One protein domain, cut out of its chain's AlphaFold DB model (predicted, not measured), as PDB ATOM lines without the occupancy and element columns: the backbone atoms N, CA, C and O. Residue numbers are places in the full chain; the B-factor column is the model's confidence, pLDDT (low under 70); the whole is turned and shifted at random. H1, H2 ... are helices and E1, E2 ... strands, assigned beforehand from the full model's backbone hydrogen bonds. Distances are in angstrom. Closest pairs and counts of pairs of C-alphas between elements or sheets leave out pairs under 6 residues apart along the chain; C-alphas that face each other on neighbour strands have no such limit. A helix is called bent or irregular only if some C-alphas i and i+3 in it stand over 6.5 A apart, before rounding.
ATOM      1  N   VAL A   7     173.256 279.623 260.233       94.06
ATOM      2  CA  VAL A   7     172.321 279.186 259.191       94.06
ATOM      3  C   VAL A   7     171.223 280.216 258.921       94.06
ATOM      4  O   VAL A   7     171.015 280.491 257.737       94.06
ATOM      5  N   PRO A   8     170.578 280.849 259.923       93.81
ATOM      6  CA  PRO A   8     169.603 281.911 259.663       93.81
ATOM      7  C   PRO A   8     170.204 283.070 258.850       93.81
ATOM      8  O   PRO A   8     169.614 283.522 257.865       93.81
ATOM      9  N   GLU A   9     171.437 283.485 259.177       94.81
ATOM     10  CA  GLU A   9     172.187 284.513 258.438       94.81
ATOM     11  C   GLU A   9     172.418 284.091 256.974       94.81
ATOM     12  O   GLU A   9     172.160 284.851 256.035       94.81
ATOM     13  N   PHE A  10     172.899 282.866 256.751       94.75
ATOM     14  CA  PHE A  10     173.178 282.354 255.410       94.75
ATOM     15  C   PHE A  10     171.919 282.140 254.579       94.75
ATOM     16  O   PHE A  10     171.944 282.411 253.375       94.75
ATOM     17  N   LEU A  11     170.830 281.706 255.203       93.06
ATOM     18  CA  LEU A  11     169.539 281.537 254.558       93.06
ATOM     19  C   LEU A  11     168.977 282.892 254.117       93.06
ATOM     20  O   LEU A  11     168.619 283.050 252.950       93.06
ATOM     21  N   ALA A  12     169.011 283.905 254.988       92.56
ATOM     22  CA  ALA A  12     168.605 285.266 254.642       92.56
ATOM     23  C   ALA A  12     169.429 285.837 253.472       92.56
ATOM     24  O   ALA A  12     168.876 286.419 252.537       92.56
ATOM     25  N   GLN A  13     170.750 285.620 253.471       93.19
ATOM     26  CA  GLN A  13     171.624 286.022 252.361       93.19
ATOM     27  C   GLN A  13     171.291 285.295 251.054       93.19
ATOM     28  O   GLN A  13     171.339 285.912 249.986       93.19
ATOM     29  N   LEU A  14     170.992 283.996 251.123       90.06
ATOM     30  CA  LEU A  14     170.617 283.190 249.966       90.06
ATOM     31  C   LEU A  14     169.308 283.715 249.373       90.06
ATOM     32  O   LEU A  14     169.280 284.054 248.193       90.06
ATOM     33  N   VAL A  15     168.274 283.896 250.196       88.69
ATOM     34  CA  VAL A  15     166.980 284.456 249.778       88.69
ATOM     35  C   VAL A  15     167.145 285.851 249.175       88.69
ATOM     36  O   VAL A  15     166.592 286.140 248.117       88.69
ATOM     37  N   ALA A  16     167.955 286.720 249.783       90.00
ATOM     38  CA  ALA A  16     168.190 288.064 249.262       90.00
ATOM     39  C   ALA A  16     168.819 288.062 247.854       90.00
ATOM     40  O   ALA A  16     168.488 288.931 247.042       90.00
ATOM     41  N   LYS A  17     169.693 287.086 247.572       87.81
ATOM     42  CA  LYS A  17     170.417 286.920 246.299       87.81
ATOM     43  C   LYS A  17     169.690 286.033 245.283       87.81
ATOM     44  O   LYS A  17     170.102 285.984 244.125       87.81
ATOM     45  N   SER A  18     168.634 285.337 245.697       83.56
ATOM     46  CA  SER A  18     167.842 284.477 244.825       83.56
ATOM     47  C   SER A  18     167.156 285.273 243.706       83.56
ATOM     48  O   SER A  18     166.666 286.383 243.943       83.56
ATOM     49  N   PRO A  19     167.051 284.711 242.485       86.50
ATOM     50  CA  PRO A  19     166.233 285.283 241.423       86.50
ATOM     51  C   PRO A  19     164.798 285.533 241.886       86.50
ATOM     52  O   PRO A  19     164.223 284.702 242.592       86.50
ATOM     53  N   GLN A  20     164.182 286.617 241.406       81.62
ATOM     54  CA  GLN A  20     162.835 287.033 241.823       81.62
ATOM     55  C   GLN A  20     161.803 285.895 241.748       81.62
ATOM     56  O   GLN A  20     160.979 285.750 242.640       81.62
ATOM     57  N   ARG A  21     161.905 285.029 240.731       80.81
ATOM     58  CA  ARG A  21     161.011 283.877 240.511       80.81
ATOM     59  C   ARG A  21     161.002 282.816 241.626       80.81
ATOM     60  O   ARG A  21     160.074 282.017 241.665       80.81
ATOM     61  N   ILE A  22     162.043 282.747 242.460       79.69
ATOM     62  CA  ILE A  22     162.140 281.785 243.575       79.69
ATOM     63  C   ILE A  22     162.308 282.462 244.936       79.69
ATOM     64  O   ILE A  22     162.294 281.781 245.953       79.69
ATOM     65  N   LYS A  23     162.449 283.790 244.971       80.94
ATOM     66  CA  LYS A  23     162.735 284.548 246.191       80.94
ATOM     67  C   LYS A  23     161.701 284.291 247.287       80.94
ATOM     68  O   LYS A  23     162.075 283.940 248.400       80.94
ATOM     69  N   ASP A  24     160.424 284.352 246.924       81.62
ATOM     70  CA  ASP A  24     159.309 284.142 247.857       81.62
ATOM     71  C   ASP A  24     159.144 282.664 248.263       81.62
ATOM     72  O   ASP A  24     158.566 282.355 249.301       81.62
ATOM     73  N   LYS A  25     159.698 281.735 247.474       84.62
ATOM     74  CA  LYS A  25     159.641 280.288 247.737       84.62
ATOM     75  C   LYS A  25     160.810 279.779 248.579       84.62
ATOM     76  O   LYS A  25     160.698 278.767 249.257       84.62
ATOM     77  N   SER A  26     161.947 280.473 248.536       85.06
ATOM     78  CA  SER A  26     163.142 280.122 249.311       85.06
ATOM     79  C   SER A  26     163.104 280.628 250.757       85.06
ATOM     80  O   SER A  26     164.011 280.300 251.517       85.06
ATOM     81  N   GLY A  27     162.111 281.443 251.134       88.75
ATOM     82  CA  GLY A  27     161.898 281.927 252.504       88.75
ATOM     83  C   GLY A  27     160.978 281.023 253.328       88.75
ATOM     84  O   GLY A  27     160.389 280.084 252.797       88.75
ATOM     85  N   TYR A  28     160.855 281.296 254.630       91.06
ATOM     86  CA  TYR A  28     159.964 280.539 255.514       91.06
ATOM     87  C   TYR A  28     158.510 280.630 255.032       91.06
ATOM     88  O   TYR A  28     157.997 281.723 254.793       91.06
ATOM     89  N   GLN A  29     157.844 279.480 254.898       91.81
ATOM     90  CA  GLN A  29     156.518 279.396 254.272       91.81
ATOM     91  C   GLN A  29     155.355 279.617 255.253       91.81
ATOM     92  O   GLN A  29     154.200 279.617 254.833       91.81
ATOM     93  N   GLY A  30     155.626 279.849 256.540       91.44
ATOM     94  CA  GLY A  30     154.609 280.168 257.544       91.44
ATOM     95  C   GLY A  30     154.006 278.945 258.241       91.44
ATOM     96  O   GLY A  30     153.690 277.937 257.609       91.44
ATOM     97  N   ALA A  31     153.761 279.067 259.549       90.00
ATOM     98  CA  ALA A  31     153.227 277.987 260.386       90.00
ATOM     99  C   ALA A  31     151.861 277.460 259.910       90.00
ATOM    100  O   ALA A  31     151.575 276.271 260.006       90.00
ATOM    101  N   SER A  32     151.024 278.304 259.295       90.06
ATOM    102  CA  SER A  32     149.726 277.889 258.739       90.06
ATOM    103  C   SER A  32     149.829 276.903 257.568       90.06
ATOM    104  O   SER A  32     148.828 276.273 257.200       90.06
ATOM    105  N   ASN A  33     151.007 276.812 256.949       90.12
ATOM    106  CA  ASN A  33     151.322 275.890 255.862       90.12
ATOM    107  C   ASN A  33     152.087 274.646 256.346       90.12
ATOM    108  O   ASN A  33     152.342 273.747 255.547       90.12
ATOM    109  N   ASP A  34     152.418 274.579 257.638       91.50
ATOM    110  CA  ASP A  34     153.066 273.441 258.280       91.50
ATOM    111  C   ASP A  34     152.000 272.479 258.844       91.50
ATOM    112  O   ASP A  34     151.595 272.563 260.005       91.50
ATOM    113  N   ARG A  35     151.484 271.591 257.986       91.81
ATOM    114  CA  ARG A  35     150.353 270.705 258.304       91.81
ATOM    115  C   ARG A  35     150.777 269.244 258.243       91.81
ATOM    116  O   ARG A  35     151.041 268.737 257.161       91.81
ATOM    117  N   LEU A  36     150.775 268.586 259.398       93.44
ATOM    118  CA  LEU A  36     150.934 267.139 259.524       93.44
ATOM    119  C   LEU A  36     149.562 266.513 259.778       93.44
ATOM    120  O   LEU A  36     148.879 266.921 260.720       93.44
ATOM    121  N   TYR A  37     149.162 265.537 258.968       94.88
ATOM    122  CA  TYR A  37     147.917 264.798 259.172       94.88
ATOM    123  C   TYR A  37     148.143 263.512 259.972       94.88
ATOM    124  O   TYR A  37     149.257 262.997 260.070       94.88
ATOM    125  N   GLN A  38     147.070 262.997 260.568       96.44
ATOM    126  CA  GLN A  38     147.047 261.667 261.169       96.44
ATOM    127  C   GLN A  38     147.431 260.604 260.138       96.44
ATOM    128  O   GLN A  38     147.005 260.659 258.987       96.44
ATOM    129  N   ALA A  39     148.218 259.616 260.568       95.06
ATOM    130  CA  ALA A  39     148.780 258.612 259.672       95.06
ATOM    131  C   ALA A  39     147.718 257.773 258.940       95.06
ATOM    132  O   ALA A  39     147.991 257.247 257.863       95.06
ATOM    133  N   ASP A  40     146.528 257.624 259.523       95.06
ATOM    134  CA  ASP A  40     145.408 256.860 258.985       95.06
ATOM    135  C   ASP A  40     144.401 257.682 258.172       95.06
ATOM    136  O   ASP A  40     143.443 257.109 257.645       95.06
ATOM    137  N   TYR A  41     144.632 258.986 258.042       94.75
ATOM    138  CA  TYR A  41     143.844 259.872 257.207       94.75
ATOM    139  C   TYR A  41     144.540 260.061 255.860       94.75
ATOM    140  O   TYR A  41     145.586 260.700 255.781       94.75
ATOM    141  N   ASP A  42     143.952 259.504 254.803       92.19
ATOM    142  CA  ASP A  42     144.447 259.676 253.440       92.19
ATOM    143  C   ASP A  42     143.844 260.929 252.786       92.19
ATOM    144  O   ASP A  42     142.719 261.350 253.080       92.19
ATOM    145  N   HIS A  43     144.595 261.513 251.854       90.00
ATOM    146  CA  HIS A  43     144.158 262.679 251.092       90.00
ATOM    147  C   HIS A  43     142.908 262.352 250.259       90.00
ATOM    148  O   HIS A  43     142.844 261.341 249.559       90.00
ATOM    149  N   VAL A  44     141.906 263.235 250.327       84.50
ATOM    150  CA  VAL A  44     140.547 263.015 249.791       84.50
ATOM    151  C   VAL A  44     140.515 262.835 248.266       84.50
ATOM    152  O   VAL A  44     139.621 262.172 247.740       84.50
ATOM    153  N   LYS A  45     141.466 263.428 247.537       75.31
ATOM    154  CA  LYS A  45     141.550 263.372 246.072       75.31
ATOM    155  C   LYS A  45     143.002 263.219 245.641       75.31
ATOM    156  O   LYS A  45     143.698 264.219 245.496       75.31
ATOM    157  N   SER A  46     143.412 261.991 245.331       63.28
ATOM    158  CA  SER A  46     144.773 261.663 244.874       63.28
ATOM    159  C   SER A  46     145.281 262.517 243.699       63.28
ATOM    160  O   SER A  46     146.487 262.661 243.527       63.28
ATOM    161  N   GLU A  47     144.381 263.103 242.902       61.97
ATOM    162  CA  GLU A  47     144.703 263.947 241.743       61.97
ATOM    163  C   GLU A  47     144.820 265.452 242.060       61.97
ATOM    164  O   GLU A  47     145.350 266.209 241.245       61.97
ATOM    165  N   ASN A  48     144.333 265.919 243.218       64.00
ATOM    166  CA  ASN A  48     144.421 267.328 243.613       64.00
ATOM    167  C   ASN A  48     145.614 267.530 244.567       64.00
ATOM    168  O   ASN A  48     145.561 267.054 245.698       64.00
ATOM    169  N   PRO A  49     146.649 268.306 244.194       67.81
ATOM    170  CA  PRO A  49     147.804 268.537 245.062       67.81
ATOM    171  C   PRO A  49     147.488 269.442 246.266       67.81
ATOM    172  O   PRO A  49     148.358 269.713 247.087       67.81
ATOM    173  N   THR A  50     146.268 269.977 246.373       80.56
ATOM    174  CA  THR A  50     145.884 270.879 247.462       80.56
ATOM    175  C   THR A  50     145.078 270.154 248.530       80.56
ATOM    176  O   THR A  50     144.161 269.390 248.242       80.56
ATOM    177  N   CYS A  51     145.370 270.450 249.794       87.19
ATOM    178  CA  CYS A  51     144.635 269.908 250.939       87.19
ATOM    179  C   CYS A  51     143.399 270.753 251.307       87.19
ATOM    180  O   CYS A  51     143.004 270.808 252.468       87.19
ATOM    181  N   ASN A  52     142.813 271.474 250.346       86.31
ATOM    182  CA  ASN A  52     141.701 272.397 250.610       86.31
ATOM    183  C   ASN A  52     140.405 271.670 250.985       86.31
ATOM    184  O   ASN A  52     139.592 272.207 251.732       86.31
ATOM    185  N   GLU A  53     140.233 270.451 250.477       87.75
ATOM    186  CA  GLU A  53     139.085 269.581 250.758       87.75
ATOM    187  C   GLU A  53     139.364 268.591 251.899       87.75
ATOM    188  O   GLU A  53     138.474 267.853 252.312       87.75
ATOM    189  N   CYS A  54     140.598 268.570 252.411       90.75
ATOM    190  CA  CYS A  54     140.976 267.708 253.520       90.75
ATOM    191  C   CYS A  54     140.409 268.254 254.835       90.75
ATOM    192  O   CYS A  54     140.431 269.457 255.113       90.75
ATOM    193  N   ALA A  55     139.899 267.352 255.665       93.00
ATOM    194  CA  ALA A  55     139.301 267.682 256.940       93.00
ATOM    195  C   ALA A  55     140.392 268.092 257.938       93.00
ATOM    196  O   ALA A  55     141.198 267.285 258.397       93.00
ATOM    197  N   LYS A  56     140.380 269.375 258.317       92.38
ATOM    198  CA  LYS A  56     141.338 269.963 259.268       92.38
ATOM    199  C   LYS A  56     141.319 269.299 260.651       92.38
ATOM    200  O   LYS A  56     142.284 269.441 261.388       92.38
ATOM    201  N   SER A  57     140.251 268.574 260.995       95.31
ATOM    202  CA  SER A  57     140.149 267.786 262.230       95.31
ATOM    203  C   SER A  57     141.174 266.653 262.323       95.31
ATOM    204  O   SER A  57     141.443 266.190 263.424       95.31
ATOM    205  N   HIS A  58     141.746 266.221 261.195       95.50
ATOM    206  CA  HIS A  58     142.804 265.209 261.153       95.50
ATOM    207  C   HIS A  58     144.217 265.804 261.196       95.50
ATOM    208  O   HIS A  58     145.187 265.057 261.120       95.50
ATOM    209  N   ILE A  59     144.365 267.129 261.314       95.06
ATOM    210  CA  ILE A  59     145.679 267.757 261.497       95.06
ATOM    211  C   ILE A  59     146.140 267.516 262.936       95.06
ATOM    212  O   ILE A  59     145.426 267.824 263.891       95.06
ATOM    213  N   ILE A  60     147.353 266.994 263.092       95.69
ATOM    214  CA  ILE A  60     147.990 266.808 264.392       95.69
ATOM    215  C   ILE A  60     148.395 268.178 264.935       95.69
ATOM    216  O   ILE A  60     149.231 268.876 264.354       95.69
ATOM    217  N   HIS A  61     147.818 268.556 266.075       93.88
ATOM    218  CA  HIS A  61     148.238 269.749 266.795       93.88
ATOM    219  C   HIS A  61     149.591 269.500 267.468       93.88
ATOM    220  O   HIS A  61     149.774 268.508 268.176       93.88
ATOM    221  N   ARG A  62     150.541 270.401 267.225       92.62
ATOM    222  CA  ARG A  62     151.896 270.372 267.780       92.62
ATOM    223  C   ARG A  62     152.148 271.695 268.489       92.62
ATOM    224  O   ARG A  62     151.548 272.698 268.111       92.62
ATOM    225  N   THR A  63     153.018 271.677 269.494       91.31
ATOM    226  CA  THR A  63     153.453 272.894 270.183       91.31
ATOM    227  C   THR A  63     154.000 273.893 269.171       91.31
ATOM    228  O   THR A  63     154.758 273.510 268.274       91.31
ATOM    229  N   ASP A  64     153.606 275.155 269.318       88.69
ATOM    230  CA  ASP A  64     154.154 276.239 268.512       88.69
ATOM    231  C   ASP A  64     155.671 276.328 268.716       88.69
ATOM    232  O   ASP A  64     156.192 276.027 269.793       88.69
ATOM    233  N   ARG A  65     156.389 276.706 267.657       88.50
ATOM    234  CA  ARG A  65     157.836 276.923 267.737       88.50
ATOM    235  C   ARG A  65     158.118 278.242 268.450       88.50
ATOM    236  O   ARG A  65     157.368 279.201 268.279       88.50
ATOM    237  N   ASP A  66     159.226 278.286 269.185       88.88
ATOM    238  CA  ASP A  66     159.685 279.509 269.854       88.88
ATOM    239  C   ASP A  66     160.110 280.584 268.836       88.88
ATOM    240  O   ASP A  66     159.919 281.780 269.063       88.88
ATOM    241  N   ASP A  67     160.635 280.152 267.684       90.31
ATOM    242  CA  ASP A  67     161.048 280.995 266.567       90.31
ATOM    243  C   ASP A  67     160.794 280.321 265.197       90.31
ATOM    244  O   ASP A  67     160.220 279.231 265.090       90.31
ATOM    245  N   ASN A  68     161.186 281.009 264.120       89.56
ATOM    246  CA  ASN A  68     161.071 280.513 262.745       89.56
ATOM    247  C   ASN A  68     162.400 279.979 262.191       89.56
ATOM    248  O   ASN A  68     162.489 279.713 260.985       89.56
ATOM    249  N   ASP A  69     163.429 279.851 263.028       91.12
ATOM    250  CA  ASP A  69     164.745 279.432 262.582       91.12
ATOM    251  C   ASP A  69     164.765 277.922 262.281       91.12
ATOM    252  O   ASP A  69     163.952 277.133 262.787       91.12
ATOM    253  N   PRO A  70     165.655 277.470 261.380       91.19
ATOM    254  CA  PRO A  70     165.794 276.049 261.102       91.19
ATOM    255  C   PRO A  70     166.270 275.248 262.318       91.19
ATOM    256  O   PRO A  70     167.301 275.554 262.911       91.19
ATOM    257  N   TYR A  71     165.575 274.146 262.611       90.62
ATOM    258  CA  TYR A  71     166.020 273.138 263.575       90.62
ATOM    259  C   TYR A  71     166.796 272.021 262.874       90.62
ATOM    260  O   TYR A  71     166.414 271.559 261.796       90.62
ATOM    261  N   PHE A  72     167.869 271.555 263.511       90.44
ATOM    262  CA  PHE A  72     168.698 270.469 262.993       90.44
ATOM    263  C   PHE A  72     168.424 269.174 263.744       90.44
ATOM    264  O   PHE A  72     168.504 269.115 264.970       90.44
ATOM    265  N   HIS A  73     168.150 268.120 262.984       92.06
ATOM    266  CA  HIS A  73     167.975 266.776 263.508       92.06
ATOM    267  C   HIS A  73     169.128 265.895 263.041       92.06
ATOM    268  O   HIS A  73     169.484 265.882 261.862       92.06
ATOM    269  N   TYR A  74     169.692 265.135 263.974       91.94
ATOM    270  CA  TYR A  74     170.730 264.152 263.695       91.94
ATOM    271  C   TYR A  74     170.139 262.765 263.889       91.94
ATOM    272  O   TYR A  74     169.664 262.429 264.973       91.94
ATOM    273  N   GLY A  75     170.162 261.953 262.840       90.69
ATOM    274  CA  GLY A  75     169.623 260.609 262.918       90.69
ATOM    275  C   GLY A  75     169.630 259.897 261.583       90.69
ATOM    276  O   GLY A  75     170.426 260.203 260.695       90.69
ATOM    277  N   ILE A  76     168.766 258.898 261.488       90.19
ATOM    278  CA  ILE A  76     168.685 258.019 260.334       90.19
ATOM    279  C   ILE A  76     167.848 258.681 259.240       90.19
ATOM    280  O   ILE A  76     166.704 259.068 259.476       90.19
ATOM    281  N   ILE A  77     168.415 258.738 258.037       90.25
ATOM    282  CA  ILE A  77     167.706 259.059 256.798       90.25
ATOM    283  C   ILE A  77     167.515 257.743 256.042       90.25
ATOM    284  O   ILE A  77     168.486 257.030 255.765       90.25
ATOM    285  N   ALA A  78     166.265 257.397 255.754       89.94
ATOM    286  CA  ALA A  78     165.928 256.220 254.973       89.94
ATOM    287  C   ALA A  78     165.950 256.541 253.472       89.94
ATOM    288  O   ALA A  78     165.271 257.459 253.022       89.94
ATOM    289  N   SER A  79     166.700 255.751 252.705       86.75
ATOM    290  CA  SER A  79     166.900 255.940 251.269       86.75
ATOM    291  C   SER A  79     166.174 254.860 250.461       86.75
ATOM    292  O   SER A  79     166.343 253.652 250.696       86.75
ATOM    293  N   GLY A  80     165.360 255.278 249.493       84.06
ATOM    294  CA  GLY A  80     164.533 254.387 248.678       84.06
ATOM    295  C   GLY A  80     164.425 254.821 247.222       84.06
ATOM    296  O   GLY A  80     164.589 255.981 246.887       84.06
ATOM    297  N   SER A  81     164.119 253.892 246.317       79.81
ATOM    298  CA  SER A  81     163.956 254.216 244.887       79.81
ATOM    299  C   SER A  81     162.657 254.963 244.559       79.81
ATOM    300  O   SER A  81     162.439 255.330 243.408       79.81
ATOM    301  N   ALA A  82     161.775 255.146 245.540       82.75
ATOM    302  CA  ALA A  82     160.497 255.822 245.385       82.75
ATOM    303  C   ALA A  82     160.166 256.620 246.648       82.75
ATOM    304  O   ALA A  82     160.488 256.199 247.758       82.75
ATOM    305  N   ALA A  83     159.486 257.752 246.469       83.69
ATOM    306  CA  ALA A  83     159.022 258.565 247.584       83.69
ATOM    307  C   ALA A  83     157.955 257.818 248.401       83.69
ATOM    308  O   ALA A  83     157.072 257.158 247.843       83.69
ATOM    309  N   VAL A  84     158.016 257.968 249.722       88.50
ATOM    310  CA  VAL A  84     156.963 257.516 250.637       88.50
ATOM    311  C   VAL A  84     155.848 258.566 250.628       88.50
ATOM    312  O   VAL A  84     156.116 259.741 250.843       88.50
ATOM    313  N   LYS A  85     154.613 258.153 250.317       87.38
ATOM    314  CA  LYS A  85     153.466 259.059 250.082       87.38
ATOM    315  C   LYS A  85     152.207 258.648 250.848       87.38
ATOM    316  O   LYS A  85     151.096 258.742 250.331       87.38
ATOM    317  N   GLY A  86     152.369 258.085 252.039       89.25
ATOM    318  CA  GLY A  86     151.248 257.529 252.790       89.25
ATOM    319  C   GLY A  86     151.568 257.437 254.268       89.25
ATOM    320  O   GLY A  86     152.581 256.843 254.641       89.25
ATOM    321  N   GLY A  87     150.688 257.995 255.101       91.88
ATOM    322  CA  GLY A  87     150.931 258.167 256.532       91.88
ATOM    323  C   GLY A  87     151.222 256.847 257.251       91.88
ATOM    324  O   GLY A  87     152.228 256.738 257.945       91.88
ATOM    325  N   LYS A  88     150.421 255.801 257.006       94.19
ATOM    326  CA  LYS A  88     150.644 254.456 257.579       94.19
ATOM    327  C   LYS A  88     151.987 253.852 257.176       94.19
ATOM    328  O   LYS A  88     152.655 253.220 257.990       94.19
ATOM    329  N   THR A  89     152.381 254.028 255.917       91.62
ATOM    330  CA  THR A  89     153.665 253.531 255.411       91.62
ATOM    331  C   THR A  89     154.818 254.310 256.035       91.62
ATOM    332  O   THR A  89     155.751 253.689 256.532       91.62
ATOM    333  N   CYS A  90     154.727 255.642 256.080       92.00
ATOM    334  CA  CYS A  90     155.686 256.523 256.747       92.00
ATOM    335  C   CYS A  90     155.883 256.129 258.217       92.00
ATOM    336  O   CYS A  90     157.006 255.837 258.629       92.00
ATOM    337  N   GLN A  91     154.791 256.005 258.977       94.31
ATOM    338  CA  GLN A  91     154.829 255.609 260.382       94.31
ATOM    339  C   GLN A  91     155.484 254.236 260.567       94.31
ATOM    340  O   GLN A  91     156.442 254.115 261.326       94.31
ATOM    341  N   ARG A  92     155.026 253.215 259.828       94.56
ATOM    342  CA  ARG A  92     155.586 251.861 259.917       94.56
ATOM    343  C   ARG A  92     157.089 251.849 259.639       94.56
ATOM    344  O   ARG A  92     157.832 251.217 260.376       94.56
ATOM    345  N   LEU A  93     157.542 252.530 258.584       90.12
ATOM    346  CA  LEU A  93     158.960 252.552 258.208       90.12
ATOM    347  C   LEU A  93     159.806 253.366 259.205       90.12
ATOM    348  O   LEU A  93     160.951 253.004 259.470       90.12
ATOM    349  N   SER A  94     159.252 254.438 259.780       91.69
ATOM    350  CA  SER A  94     159.909 255.213 260.838       91.69
ATOM    351  C   SER A  94     160.099 254.373 262.104       91.69
ATOM    352  O   SER A  94     161.208 254.320 262.631       91.69
ATOM    353  N   GLU A  95     159.070 253.638 262.535       93.62
ATOM    354  CA  GLU A  95     159.139 252.709 263.673       93.62
ATOM    355  C   GLU A  95     160.092 251.530 263.413       93.62
ATOM    356  O   GLU A  95     160.897 251.181 264.275       93.62
ATOM    357  N   GLU A  96     160.042 250.937 262.215       91.38
ATOM    358  CA  GLU A  96     160.847 249.767 261.839       91.38
ATOM    359  C   GLU A  96     162.348 250.088 261.753       91.38
ATOM    360  O   GLU A  96     163.181 249.307 262.220       91.38
ATOM    361  N   TYR A  97     162.710 251.242 261.180       88.94
ATOM    362  CA  TYR A  97     164.109 251.601 260.917       88.94
ATOM    363  C   TYR A  97     164.668 252.686 261.844       88.94
ATOM    364  O   TYR A  97     165.862 252.987 261.775       88.94
ATOM    365  N   GLY A  98     163.838 253.284 262.703       90.25
ATOM    366  CA  GLY A  98     164.195 254.480 263.469       90.25
ATOM    367  C   GLY A  98     164.471 255.694 262.575       90.25
ATOM    368  O   GLY A  98     165.298 256.536 262.928       90.25
ATOM    369  N   ALA A  99     163.861 255.741 261.385       90.75
ATOM    370  CA  ALA A  99     164.104 256.780 260.389       90.75
ATOM    371  C   ALA A  99     163.403 258.090 260.765       90.75
ATOM    372  O   ALA A  99     162.218 258.094 261.093       90.75
ATOM    373  N   LEU A 100     164.136 259.201 260.676       91.81
ATOM    374  CA  LEU A 100     163.610 260.547 260.915       91.81
ATOM    375  C   LEU A 100     163.022 261.173 259.648       91.81
ATOM    376  O   LEU A 100     162.112 261.992 259.735       91.81
ATOM    377  N   CYS A 101     163.551 260.813 258.478       92.25
ATOM    378  CA  CYS A 101     163.033 261.245 257.186       92.25
ATOM    379  C   CYS A 101     163.366 260.239 256.078       92.25
ATOM    380  O   CYS A 101     164.134 259.290 256.284       92.25
ATOM    381  N   PHE A 102     162.768 260.464 254.908       89.62
ATOM    382  CA  PHE A 102     162.870 259.612 253.729       89.62
ATOM    383  C   PHE A 102     163.359 260.434 252.541       89.62
ATOM    384  O   PHE A 102     162.933 261.571 252.358       89.62
ATOM    385  N   GLU A 103     164.227 259.853 251.726       88.38
ATOM    386  CA  GLU A 103     164.754 260.487 250.520       88.38
ATOM    387  C   GLU A 103     164.967 259.449 249.410       88.38
ATOM    388  O   GLU A 103     164.855 258.239 249.640       88.38
ATOM    389  N   THR A 104     165.228 259.922 248.192       83.25
ATOM    390  CA  THR A 104     165.344 259.065 247.000       83.25
ATOM    391  C   THR A 104     166.630 259.243 246.202       83.25
ATOM    392  O   THR A 104     166.911 258.485 245.275       83.25
ATOM    393  N   GLU A 105     167.428 260.240 246.554       78.69
ATOM    394  CA  GLU A 105     168.544 260.748 245.775       78.69
ATOM    395  C   GLU A 105     169.869 260.063 246.133       78.69
ATOM    396  O   GLU A 105     170.751 259.944 245.282       78.69
ATOM    397  N   ALA A 106     170.018 259.590 247.370       76.56
ATOM    398  CA  ALA A 106     171.227 258.954 247.880       76.56
ATOM    399  C   ALA A 106     171.253 257.433 247.683       76.56
ATOM    400  O   ALA A 106     172.181 256.757 248.148       76.56
ATOM    401  N   VAL A 107     170.274 256.878 246.962       74.62
ATOM    402  CA  VAL A 107     170.270 255.462 246.593       74.62
ATOM    403  C   VAL A 107     171.534 255.166 245.788       74.62
ATOM    404  O   VAL A 107     171.731 255.675 244.690       74.62
ATOM    405  N   GLY A 108     172.404 254.313 246.333       71.31
ATOM    406  CA  GLY A 108     173.671 253.950 245.690       71.31
ATOM    407  C   GLY A 108     174.915 254.617 246.275       71.31
ATOM    408  O   GLY A 108     176.016 254.222 245.910       71.31
ATOM    409  N   LEU A 109     174.780 255.545 247.231       73.12
ATOM    410  CA  LEU A 109     175.918 256.157 247.938       73.12
ATOM    411  C   LEU A 109     176.468 255.305 249.106       73.12
ATOM    412  O   LEU A 109     177.223 255.810 249.931       73.12
ATOM    413  N   TYR A 110     176.118 254.016 249.197       67.81
ATOM    414  CA  TYR A 110     176.428 253.166 250.361       67.81
ATOM    415  C   TYR A 110     177.926 252.870 250.556       67.81
ATOM    416  O   TYR A 110     178.357 252.710 251.695       67.81
ATOM    417  N   ASP A 111     178.717 252.857 249.480       70.50
ATOM    418  CA  ASP A 111     180.168 252.618 249.537       70.50
ATOM    419  C   ASP A 111     180.997 253.913 249.492       70.50
ATOM    420  O   ASP A 111     182.224 253.876 249.394       70.50
ATOM    421  N   PHE A 112     180.345 255.078 249.579       72.75
ATOM    422  CA  PHE A 112     181.013 256.370 249.487       72.75
ATOM    423  C   PHE A 112     181.009 257.098 250.843       72.75
ATOM    424  O   PHE A 112     179.933 257.322 251.406       72.75
ATOM    425  N   PRO A 113     182.175 257.510 251.390       76.50
ATOM    426  CA  PRO A 113     182.224 258.277 252.631       76.50
ATOM    427  C   PRO A 113     181.604 259.661 252.412       76.50
ATOM    428  O   PRO A 113     182.261 260.598 251.960       76.50
ATOM    429  N   CYS A 114     180.324 259.790 252.744       79.94
ATOM    430  CA  CYS A 114     179.567 261.022 252.591       79.94
ATOM    431  C   CYS A 114     178.762 261.362 253.840       79.94
ATOM    432  O   CYS A 114     178.412 260.504 254.648       79.94
ATOM    433  N   LEU A 115     178.466 262.652 253.964       86.19
ATOM    434  CA  LEU A 115     177.451 263.165 254.862       86.19
ATOM    435  C   LEU A 115     176.274 263.632 254.012       86.19
ATOM    436  O   LEU A 115     176.464 264.400 253.067       86.19
ATOM    437  N   ILE A 116     175.071 263.203 254.376       87.31
ATOM    438  CA  ILE A 116     173.839 263.655 253.735       87.31
ATOM    439  C   ILE A 116     173.222 264.751 254.592       87.31
ATOM    440  O   ILE A 116     173.044 264.588 255.799       87.31
ATOM    441  N   ILE A 117     172.887 265.863 253.945       92.44
ATOM    442  CA  ILE A 117     172.129 266.968 254.526       92.44
ATOM    443  C   ILE A 117     170.820 267.027 253.750       92.44
ATOM    444  O   ILE A 117     170.831 267.292 252.549       92.44
ATOM    445  N   HIS A 118     169.707 266.761 254.429       92.19
ATOM    446  CA  HIS A 118     168.385 266.743 253.817       92.19
ATOM    447  C   HIS A 118     167.511 267.839 254.427       92.19
ATOM    448  O   HIS A 118     167.374 267.925 255.647       92.19
ATOM    449  N   GLY A 119     166.945 268.698 253.578       93.50
ATOM    450  CA  GLY A 119     165.937 269.670 253.990       93.50
ATOM    451  C   GLY A 119     164.556 269.025 253.957       93.50
ATOM    452  O   GLY A 119     164.200 268.407 252.959       93.50
ATOM    453  N   ILE A 120     163.771 269.191 255.020       92.75
ATOM    454  CA  ILE A 120     162.420 268.620 255.107       92.75
ATOM    455  C   ILE A 120     161.433 269.505 254.344       92.75
ATOM    456  O   ILE A 120     161.302 270.689 254.663       92.75
ATOM    457  N   TYR A 121     160.745 268.939 253.351       91.62
ATOM    458  CA  TYR A 121     159.757 269.652 252.530       91.62
ATOM    459  C   TYR A 121     158.340 269.057 252.596       91.62
ATOM    460  O   TYR A 121     157.384 269.735 252.228       91.62
ATOM    461  N   ASP A 122     158.178 267.830 253.091       91.00
ATOM    462  CA  ASP A 122     156.879 267.225 253.378       91.00
ATOM    463  C   ASP A 122     156.971 266.228 254.550       91.00
ATOM    464  O   ASP A 122     158.030 266.062 255.162       91.00
ATOM    465  N   TYR A 123     155.837 265.610 254.888       92.94
ATOM    466  CA  TYR A 123     155.705 264.640 255.978       92.94
ATOM    467  C   TYR A 123     155.722 263.176 255.520       92.94
ATOM    468  O   TYR A 123     155.455 262.284 256.328       92.94
ATOM    469  N   ALA A 124     156.006 262.913 254.239       90.38
ATOM    470  CA  ALA A 124     155.885 261.594 253.616       90.38
ATOM    471  C   ALA A 124     154.504 260.920 253.810       90.38
ATOM    472  O   ALA A 124     154.355 259.697 253.687       90.38
ATOM    473  N   ASP A 125     153.477 261.712 254.120       89.81
ATOM    474  CA  ASP A 125     152.085 261.289 254.134       89.81
ATOM    475  C   ASP A 125     151.466 261.463 252.735       89.81
ATOM    476  O   ASP A 125     152.148 261.742 251.746       89.81
ATOM    477  N   SER A 126     150.159 261.254 252.614       89.69
ATOM    478  CA  SER A 126     149.451 261.452 251.346       89.69
ATOM    479  C   SER A 126     149.211 262.928 250.994       89.69
ATOM    480  O   SER A 126     148.682 263.218 249.924       89.69
ATOM    481  N   HIS A 127     149.554 263.873 251.874       90.19
ATOM    482  CA  HIS A 127     149.213 265.295 251.782       90.19
ATOM    483  C   HIS A 127     150.388 266.130 251.265       90.19
ATOM    484  O   HIS A 127     150.742 267.170 251.827       90.19
ATOM    485  N   MET A 128     150.986 265.676 250.163       78.12
ATOM    486  CA  MET A 128     152.171 266.306 249.583       78.12
ATOM    487  C   MET A 128     151.912 267.767 249.189       78.12
ATOM    488  O   MET A 128     150.909 268.096 248.554       78.12
ATOM    489  N   SER A 129     152.862 268.641 249.517       77.69
ATOM    490  CA  SER A 129     152.856 270.050 249.133       77.69
ATOM    491  C   SER A 129     154.230 270.444 248.611       77.69
ATOM    492  O   SER A 129     155.230 270.318 249.310       77.69
ATOM    493  N   ASN A 130     154.281 271.007 247.404       81.75
ATOM    494  CA  ASN A 130     155.538 271.485 246.819       81.75
ATOM    495  C   ASN A 130     155.977 272.845 247.390       81.75
ATOM    496  O   ASN A 130     156.979 273.398 246.955       81.75
ATOM    497  N   LEU A 131     155.216 273.419 248.328       88.25
ATOM    498  CA  LEU A 131     155.437 274.774 248.836       88.25
ATOM    499  C   LEU A 131     156.775 274.924 249.570       88.25
ATOM    500  O   LEU A 131     157.422 275.962 249.480       88.25
ATOM    501  N   TRP A 132     157.180 273.892 250.307       91.50
ATOM    502  CA  TRP A 132     158.367 273.931 251.158       91.50
ATOM    503  C   TRP A 132     159.646 273.521 250.426       91.50
ATOM    504  O   TRP A 132     160.722 273.632 251.005       91.50
ATOM    505  N   GLN A 133     159.563 273.064 249.173       90.25
ATOM    506  CA  GLN A 133     160.693 272.452 248.475       90.25
ATOM    507  C   GLN A 133     161.862 273.430 248.298       90.25
ATOM    508  O   GLN A 133     163.003 273.102 248.632       90.25
ATOM    509  N   GLU A 134     161.602 274.650 247.820       90.69
ATOM    510  CA  GLU A 134     162.658 275.649 247.645       90.69
ATOM    511  C   GLU A 134     163.218 276.160 248.984       90.69
ATOM    512  O   GLU A 134     164.424 276.403 249.076       90.69
ATOM    513  N   TYR A 135     162.387 276.293 250.022       92.69
ATOM    514  CA  TYR A 135     162.831 276.659 251.372       92.69
ATOM    515  C   TYR A 135     163.710 275.572 252.001       92.69
ATOM    516  O   TYR A 135     164.776 275.863 252.548       92.69
ATOM    517  N   ALA A 136     163.297 274.311 251.887       93.69
ATOM    518  CA  ALA A 136     164.030 273.155 252.381       93.69
ATOM    519  C   ALA A 136     165.399 273.036 251.699       93.69
ATOM    520  O   ALA A 136     166.418 272.880 252.374       93.69
ATOM    521  N   ALA A 137     165.443 273.201 250.373       91.88
ATOM    522  CA  ALA A 137     166.689 273.211 249.612       91.88
ATOM    523  C   ALA A 137     167.610 274.371 250.026       91.88
ATOM    524  O   ALA A 137     168.811 274.172 250.226       91.88
ATOM    525  N   ALA A 138     167.061 275.578 250.200       92.81
ATOM    526  CA  ALA A 138     167.818 276.741 250.657       92.81
ATOM    527  C   ALA A 138     168.388 276.537 252.071       92.81
ATOM    528  O   ALA A 138     169.553 276.854 252.320       92.81
ATOM    529  N   THR A 139     167.598 275.953 252.969       95.25
ATOM    530  CA  THR A 139     167.995 275.630 254.346       95.25
ATOM    531  C   THR A 139     169.110 274.586 254.374       95.25
ATOM    532  O   THR A 139     170.126 274.790 255.039       95.25
ATOM    533  N   ALA A 140     168.985 273.508 253.593       94.75
ATOM    534  CA  ALA A 140     170.027 272.491 253.460       94.75
ATOM    535  C   ALA A 140     171.336 273.082 252.905       94.75
ATOM    536  O   ALA A 140     172.417 272.787 253.414       94.75
ATOM    537  N   ALA A 141     171.252 273.972 251.910       93.56
ATOM    538  CA  ALA A 141     172.417 274.657 251.355       93.56
ATOM    539  C   ALA A 141     173.076 275.615 252.365       93.56
ATOM    540  O   ALA A 141     174.305 275.687 252.438       93.56
ATOM    541  N   ALA A 142     172.278 276.333 253.161       94.88
ATOM    542  CA  ALA A 142     172.769 277.205 254.225       94.88
ATOM    543  C   ALA A 142     173.493 276.405 255.322       94.88
ATOM    544  O   ALA A 142     174.602 276.778 255.711       94.88
ATOM    545  N   PHE A 143     172.927 275.270 255.746       95.12
ATOM    546  CA  PHE A 143     173.575 274.352 256.687       95.12
ATOM    547  C   PHE A 143     174.866 273.756 256.116       95.12
ATOM    548  O   PHE A 143     175.901 273.766 256.778       95.12
ATOM    549  N   ALA A 144     174.855 273.309 254.857       94.31
ATOM    550  CA  ALA A 144     176.054 272.803 254.192       94.31
ATOM    551  C   ALA A 144     177.164 273.862 254.129       94.31
ATOM    552  O   ALA A 144     178.331 273.552 254.364       94.31
ATOM    553  N   LYS A 145     176.810 275.124 253.855       94.06
ATOM    554  CA  LYS A 145     177.759 276.241 253.878       94.06
ATOM    555  C   LYS A 145     178.371 276.422 255.264       94.06
ATOM    556  O   LYS A 145     179.589 276.541 255.349       94.06
ATOM    557  N   GLU A 146     177.558 276.442 256.319       93.44
ATOM    558  CA  GLU A 146     178.055 276.534 257.696       93.44
ATOM    559  C   GLU A 146     179.013 275.387 258.016       93.44
ATOM    560  O   GLU A 146     180.148 275.630 258.420       93.44
ATOM    561  N   LEU A 147     178.607 274.148 257.736       90.94
ATOM    562  CA  LEU A 147     179.435 272.974 257.973       90.94
ATOM    563  C   LEU A 147     180.789 273.067 257.255       90.94
ATOM    564  O   LEU A 147     181.830 272.791 257.852       90.94
ATOM    565  N   LEU A 148     180.796 273.483 255.987       90.06
ATOM    566  CA  LEU A 148     182.018 273.607 255.190       90.06
ATOM    567  C   LEU A 148     182.991 274.660 255.736       90.06
ATOM    568  O   LEU A 148     184.194 274.515 255.530       90.06
ATOM    569  N   LEU A 149     182.518 275.678 256.463       89.88
ATOM    570  CA  LEU A 149     183.398 276.656 257.116       89.88
ATOM    571  C   LEU A 149     184.219 276.039 258.257       89.88
ATOM    572  O   LEU A 149     185.305 276.534 258.555       89.88
ATOM    573  N   PHE A 150     183.752 274.935 258.845       87.12
ATOM    574  CA  PHE A 150     184.503 274.168 259.844       87.12
ATOM    575  C   PHE A 150     185.456 273.134 259.222       87.12
ATOM    576  O   PHE A 150     186.322 272.586 259.910       87.12
ATOM    577  N   VAL A 151     185.344 272.862 257.917       83.94
ATOM    578  CA  VAL A 151     186.210 271.903 257.223       83.94
ATOM    579  C   VAL A 151     187.482 272.601 256.739       83.94
ATOM    580  O   VAL A 151     187.477 273.391 255.797       83.94
ATOM    581  N   ALA A 152     188.619 272.265 257.353       81.38
ATOM    582  CA  ALA A 152     189.909 272.839 256.976       81.38
ATOM    583  C   ALA A 152     190.255 272.552 255.493       81.38
ATOM    584  O   ALA A 152     190.371 271.377 255.118       81.38
ATOM    585  N   PRO A 153     190.556 273.572 254.658       78.94
ATOM    586  CA  PRO A 153     190.850 273.379 253.231       78.94
ATOM    587  C   PRO A 153     192.013 272.415 252.960       78.94
ATOM    588  O   PRO A 153     192.023 271.693 251.964       78.94
ATOM    589  N   GLY A 154     192.993 272.369 253.868       75.62
ATOM    590  CA  GLY A 154     194.126 271.448 253.777       75.62
ATOM    591  C   GLY A 154     193.741 269.971 253.909       75.62
ATOM    592  O   GLY A 154     194.444 269.133 253.356       75.62
ATOM    593  N   ARG A 155     192.641 269.638 254.605       72.19
ATOM    594  CA  ARG A 155     192.105 268.266 254.663       72.19
ATOM    595  C   ARG A 155     191.451 267.892 253.336       72.19
ATOM    596  O   ARG A 155     191.818 266.874 252.773       72.19
ATOM    597  N   VAL A 156     190.613 268.775 252.786       74.50
ATOM    598  CA  VAL A 156     189.930 268.559 251.494       74.50
ATOM    599  C   VAL A 156     190.926 268.297 250.362       74.50
ATOM    600  O   VAL A 156     190.742 267.378 249.578       74.50
ATOM    601  N   ARG A 157     192.028 269.055 250.301       73.00
ATOM    602  CA  ARG A 157     193.062 268.890 249.259       73.00
ATOM    603  C   ARG A 157     193.819 267.558 249.314       73.00
ATOM    604  O   ARG A 157     194.508 267.236 248.353       73.00
ATOM    605  N   ARG A 158     193.762 266.837 250.439       75.06
ATOM    606  CA  ARG A 158     194.413 265.526 250.607       75.06
ATOM    607  C   ARG A 158     193.480 264.359 250.308       75.06
ATOM    608  O   ARG A 158     193.969 263.243 250.160       75.06
ATOM    609  N   GLU A 159     192.178 264.610 250.227       73.44
ATOM    610  CA  GLU A 159     191.216 263.586 249.846       73.44
ATOM    611  C   GLU A 159     191.342 263.260 248.359       73.44
ATOM    612  O   GLU A 159     191.615 264.127 247.523       73.44
ATOM    613  N   LYS A 160     191.152 261.984 248.014       71.88
ATOM    614  CA  LYS A 160     191.116 261.563 246.612       71.88
ATOM    615  C   LYS A 160     189.826 262.076 245.978       71.88
ATOM    616  O   LYS A 160     188.738 261.792 246.467       71.88
ATOM    617  N   THR A 161     189.940 262.787 244.860       65.12
ATOM    618  CA  THR A 161     188.772 263.226 244.093       65.12
ATOM    619  C   THR A 161     188.091 262.023 243.441       65.12
ATOM    620  O   THR A 161     188.593 261.472 242.463       65.12
ATOM    621  N   THR A 162     186.915 261.646 243.924       63.53
ATOM    622  CA  THR A 162     186.082 260.560 243.376       63.53
ATOM    623  C   THR A 162     185.055 261.092 242.368       63.53
ATOM    624  O   THR A 162     183.879 260.737 242.388       63.53
ATOM    625  N   PHE A 163     185.488 261.980 241.463       57.59
ATOM    626  CA  PHE A 163     184.588 262.688 240.538       57.59
ATOM    627  C   PHE A 163     183.733 261.733 239.696       57.59
ATOM    628  O   PHE A 163     182.553 261.994 239.483       57.59
ATOM    629  N   TYR A 164     184.312 260.619 239.241       57.66
ATOM    630  CA  TYR A 164     183.604 259.638 238.419       57.66
ATOM    631  C   TYR A 164     182.509 258.899 239.190       57.66
ATOM    632  O   TYR A 164     181.420 258.751 238.650       57.66
ATOM    633  N   GLU A 165     182.775 258.503 240.436       61.34
ATOM    634  CA  GLU A 165     181.835 257.755 241.281       61.34
ATOM    635  C   GLU A 165     180.655 258.638 241.695       61.34
ATOM    636  O   GLU A 165     179.498 258.265 241.522       61.34
ATOM    637  N   VAL A 166     180.928 259.865 242.153       61.44
ATOM    638  CA  VAL A 166     179.865 260.803 242.538       61.44
ATOM    639  C   VAL A 166     179.046 261.225 241.314       61.44
ATOM    640  O   VAL A 166     177.820 261.239 241.371       61.44
ATOM    641  N   ALA A 167     179.687 261.524 240.177       58.44
ATOM    642  CA  ALA A 167     178.968 261.930 238.969       58.44
ATOM    643  C   ALA A 167     178.153 260.790 238.338       58.44
ATOM    644  O   ALA A 167     177.101 261.072 237.765       58.44
ATOM    645  N   SER A 168     178.606 259.531 238.412       59.53
ATOM    646  CA  SER A 168     177.805 258.388 237.955       59.53
ATOM    647  C   SER A 168     176.598 258.173 238.860       59.53
ATOM    648  O   SER A 168     175.487 258.077 238.353       59.53
ATOM    649  N   ILE A 169     176.787 258.216 240.183       61.44
ATOM    650  CA  ILE A 169     175.699 257.999 241.146       61.44
ATOM    651  C   ILE A 169     174.649 259.113 241.047       61.44
ATOM    652  O   ILE A 169     173.462 258.823 240.952       61.44
ATOM    653  N   VAL A 170     175.067 260.383 240.960       56.38
ATOM    654  CA  VAL A 170     174.140 261.517 240.776       56.38
ATOM    655  C   VAL A 170     173.377 261.408 239.451       56.38
ATOM    656  O   VAL A 170     172.180 261.693 239.403       56.38
ATOM    657  N   LYS A 171     174.037 260.983 238.363       55.84
ATOM    658  CA  LYS A 171     173.368 260.770 237.068       55.84
ATOM    659  C   LYS A 171     172.352 259.635 237.123       55.84
ATOM    660  O   LYS A 171     171.288 259.766 236.521       55.84
ATOM    661  N   ASP A 172     172.676 258.545 237.806       55.38
ATOM    662  CA  ASP A 172     171.799 257.382 237.905       55.38
ATOM    663  C   ASP A 172     170.600 257.675 238.816       55.38
ATOM    664  O   ASP A 172     169.470 257.426 238.399       55.38
ATOM    665  N   GLY A 173     170.812 258.339 239.959       51.28
ATOM    666  CA  GLY A 173     169.734 258.826 240.829       51.28
ATOM    667  C   GLY A 173     168.762 259.755 240.094       51.28
ATOM    668  O   GLY A 173     167.551 259.552 240.144       51.28
ATOM    669  N   PHE A 174     169.278 260.696 239.290       39.62
ATOM    670  CA  PHE A 174     168.440 261.594 238.484       39.62
ATOM    671  C   PHE A 174     167.642 260.859 237.391       39.62
ATOM    672  O   PHE A 174     166.530 261.265 237.057       39.62
ATOM    673  N   ARG A 175     168.182 259.772 236.817       38.22
ATOM    674  CA  ARG A 175     167.474 258.953 235.812       38.22
ATOM    675  C   ARG A 175     166.374 258.105 236.443       38.22
ATOM    676  O   ARG A 175     165.311 257.981 235.842       38.22
ATOM    677  N   THR A 176     166.590 257.560 237.642       42.31
ATOM    678  CA  THR A 176     165.576 256.766 238.354       42.31
ATOM    679  C   THR A 176     164.356 257.610 238.739       42.31
ATOM    680  O   THR A 176     163.234 257.136 238.576       42.31
ATOM    681  N   SER A 177     164.536 258.890 239.097       39.34
ATOM    682  CA  SER A 177     163.426 259.826 239.362       39.34
ATOM    683  C   SER A 177     162.511 260.092 238.150       39.34
ATOM    684  O   SER A 177     161.401 260.587 238.326       39.34
ATOM    685  N   VAL A 178     162.940 259.765 236.922       36.66
ATOM    686  CA  VAL A 178     162.184 260.031 235.677       36.66
ATOM    687  C   VAL A 178     161.478 258.777 235.139       36.66
ATOM    688  O   VAL A 178     160.614 258.874 234.269       36.66
ATOM    689  N   SER A 179     161.772 257.589 235.669       32.47
ATOM    690  CA  SER A 179     161.205 256.340 235.155       32.47
ATOM    691  C   SER A 179     160.903 255.330 236.261       32.47
ATOM    692  O   SER A 179     161.704 254.439 236.527       32.47
ATOM    693  N   SER A 180     159.724 255.427 236.877       39.97
ATOM    694  CA  SER A 180     158.680 254.383 236.813       39.97
ATOM    695  C   SER A 180     157.667 254.499 237.959       39.97
ATOM    696  O   SER A 180     158.023 254.585 239.131       39.97
ATOM    697  N   LEU A 181     156.378 254.448 237.603       44.66
ATOM    698  CA  LEU A 181     155.335 253.919 238.477       44.66
ATOM    699  C   LEU A 181     155.496 252.390 238.519       44.66
ATOM    700  O   LEU A 181     155.145 251.731 237.543       44.66
ATOM    701  N   ALA A 182     156.016 251.832 239.612       39.25
ATOM    702  CA  ALA A 182     155.764 250.443 240.017       39.25
ATOM    703  C   ALA A 182     156.174 250.225 241.488       39.25
ATOM    704  O   ALA A 182     157.316 250.461 241.880       39.25
ATOM    705  N   GLU A 183     155.224 249.762 242.297       39.38
ATOM    706  CA  GLU A 183     155.262 249.619 243.760       39.38
ATOM    707  C   GLU A 183     156.170 248.494 244.302       39.38
ATOM    708  O   GLU A 183     155.681 247.618 245.015       39.38
ATOM    709  N   GLN A 184     157.476 248.444 244.010       39.88
ATOM    710  CA  GLN A 184     158.258 247.271 244.457       39.88
ATOM    711  C   GLN A 184     159.532 247.446 245.275       39.88
ATOM    712  O   GLN A 184     160.063 246.420 245.662       39.88
ATOM    713  N   ASN A 185     159.982 248.633 245.691       42.03
ATOM    714  CA  ASN A 185     161.016 248.728 246.743       42.03
ATOM    715  C   ASN A 185     160.948 250.090 247.448       42.03
ATOM    716  O   ASN A 185     161.495 251.071 246.949       42.03
ATOM    717  N   TYR A 186     160.259 250.168 248.589       50.09
ATOM    718  CA  TYR A 186     160.038 251.451 249.272       50.09
ATOM    719  C   TYR A 186     161.269 251.971 250.026       50.09
ATOM    720  O   TYR A 186     161.489 253.173 250.053       50.09
ATOM    721  N   ILE A 187     162.112 251.102 250.587       51.16
ATOM    722  CA  ILE A 187     163.393 251.487 251.199       51.16
ATOM    723  C   ILE A 187     164.395 250.394 250.865       51.16
ATOM    724  O   ILE A 187     164.131 249.219 251.111       51.16
ATOM    725  N   LYS A 188     165.536 250.772 250.286       53.03
ATOM    726  CA  LYS A 188     166.597 249.819 249.937       53.03
ATOM    727  C   LYS A 188     167.794 249.940 250.875       53.03
ATOM    728  O   LYS A 188     168.508 248.959 251.057       53.03
ATOM    729  N   TYR A 189     167.992 251.107 251.496       54.66
ATOM    730  CA  TYR A 189     169.135 251.358 252.364       54.66
ATOM    731  C   TYR A 189     168.784 252.320 253.499       54.66
ATOM    732  O   TYR A 189     168.115 253.330 253.315       54.66
ATOM    733  N   VAL A 190     169.289 252.008 254.686       49.09
ATOM    734  CA  VAL A 190     169.222 252.856 255.873       49.09
ATOM    735  C   VAL A 190     170.657 253.225 256.200       49.09
ATOM    736  O   VAL A 190     171.445 252.323 256.474       49.09
ATOM    737  N   LEU A 191     171.019 254.508 256.137       44.78
ATOM    738  CA  LEU A 191     172.387 254.952 256.419       44.78
ATOM    739  C   LEU A 191     172.549 255.198 257.927       44.78
ATOM    740  O   LEU A 191     172.043 256.200 258.443       44.78
TER     741      LEU A 191
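What this domain is: This is residues 7 to 191 of the 202 residues of an uncharacterized protein of Fusarium oxysporum (UniProt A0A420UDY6). Picture a small sheet of three strands with H3 over one face and, apart from it, the long helix H4 with H1 crossing it; beyond H4 the chain turns at H5 and comes back along H6 in a wide U. Residues 148 to 161, at the turn, stick out. The 185 printed residues have six named helices and three named strands, in the order H1 H2 E1 H3 E2 H4 H5 H6 E3; under half are in named elements, and the class is mostly helix. The sheet, E2 E1 E3, is mixed; the whole is compact, with a radius of gyration of the C-alphas of 18.0 A and spans of 55 by 40 by 31 A.

How they stand to each other: Start at E1, residues 76 to 79: E2, residues 99 to 103, is its parallel neighbour, with N 100 and O 76 at 2.8 A. On its other side E3, residues 189 to 191, is antiparallel, with N 79 and O 189 at 2.9 A. H3, residues 87 to 97, is on the sheet at a height of 9.0 A, making two layers, helix on one face of a sheet; its closest C-alphas to E2 are Ser 94 and Leu 100, 6.5 A. E1, H3 and E2 form a strand-helix-strand unit, parallel neighbours joined through a helix, with a right-handed crossover. H4, residues 130 to 150, touches H1, residues 7 to 17, with residues 138 to 146 alone, at a steep tilt of 62 degrees, opposite ways; the closest C-alphas are Phe 10 and Ala 142, 5.3 A. H6, residues 163 to 176, is apart from H4. Every O i to N i+4 pair is within hydrogen-bond range in H1, H3 and H6, and 14 of 17 in H4; H2, residues 20 to 23, and H5, residues 153 to 156, are too short for such a pair.

Where its parts are: Find C-alpha 130 at (155.538, 271.485, 246.819); from there H4 runs 31.9 A to C-alpha 150 at (184.503, 274.168, 259.844), irregular where C-alphas 131 and 134 are 7.4 A apart. H6 spans 20.0 A, H3 15.4 A and H1 15.2 A. E3 ends at (172.387, 254.952, 256.419).

The domain as a whole: The C-alphas farthest apart, Ser 57 and Arg 158, are 55.5 A apart. The printed part has no cut; the links H2 to E1, E2 to H4 and H6 to E3 are long. The pLDDT is under 70 at residues 46 to 49, 110 and 161 to 191.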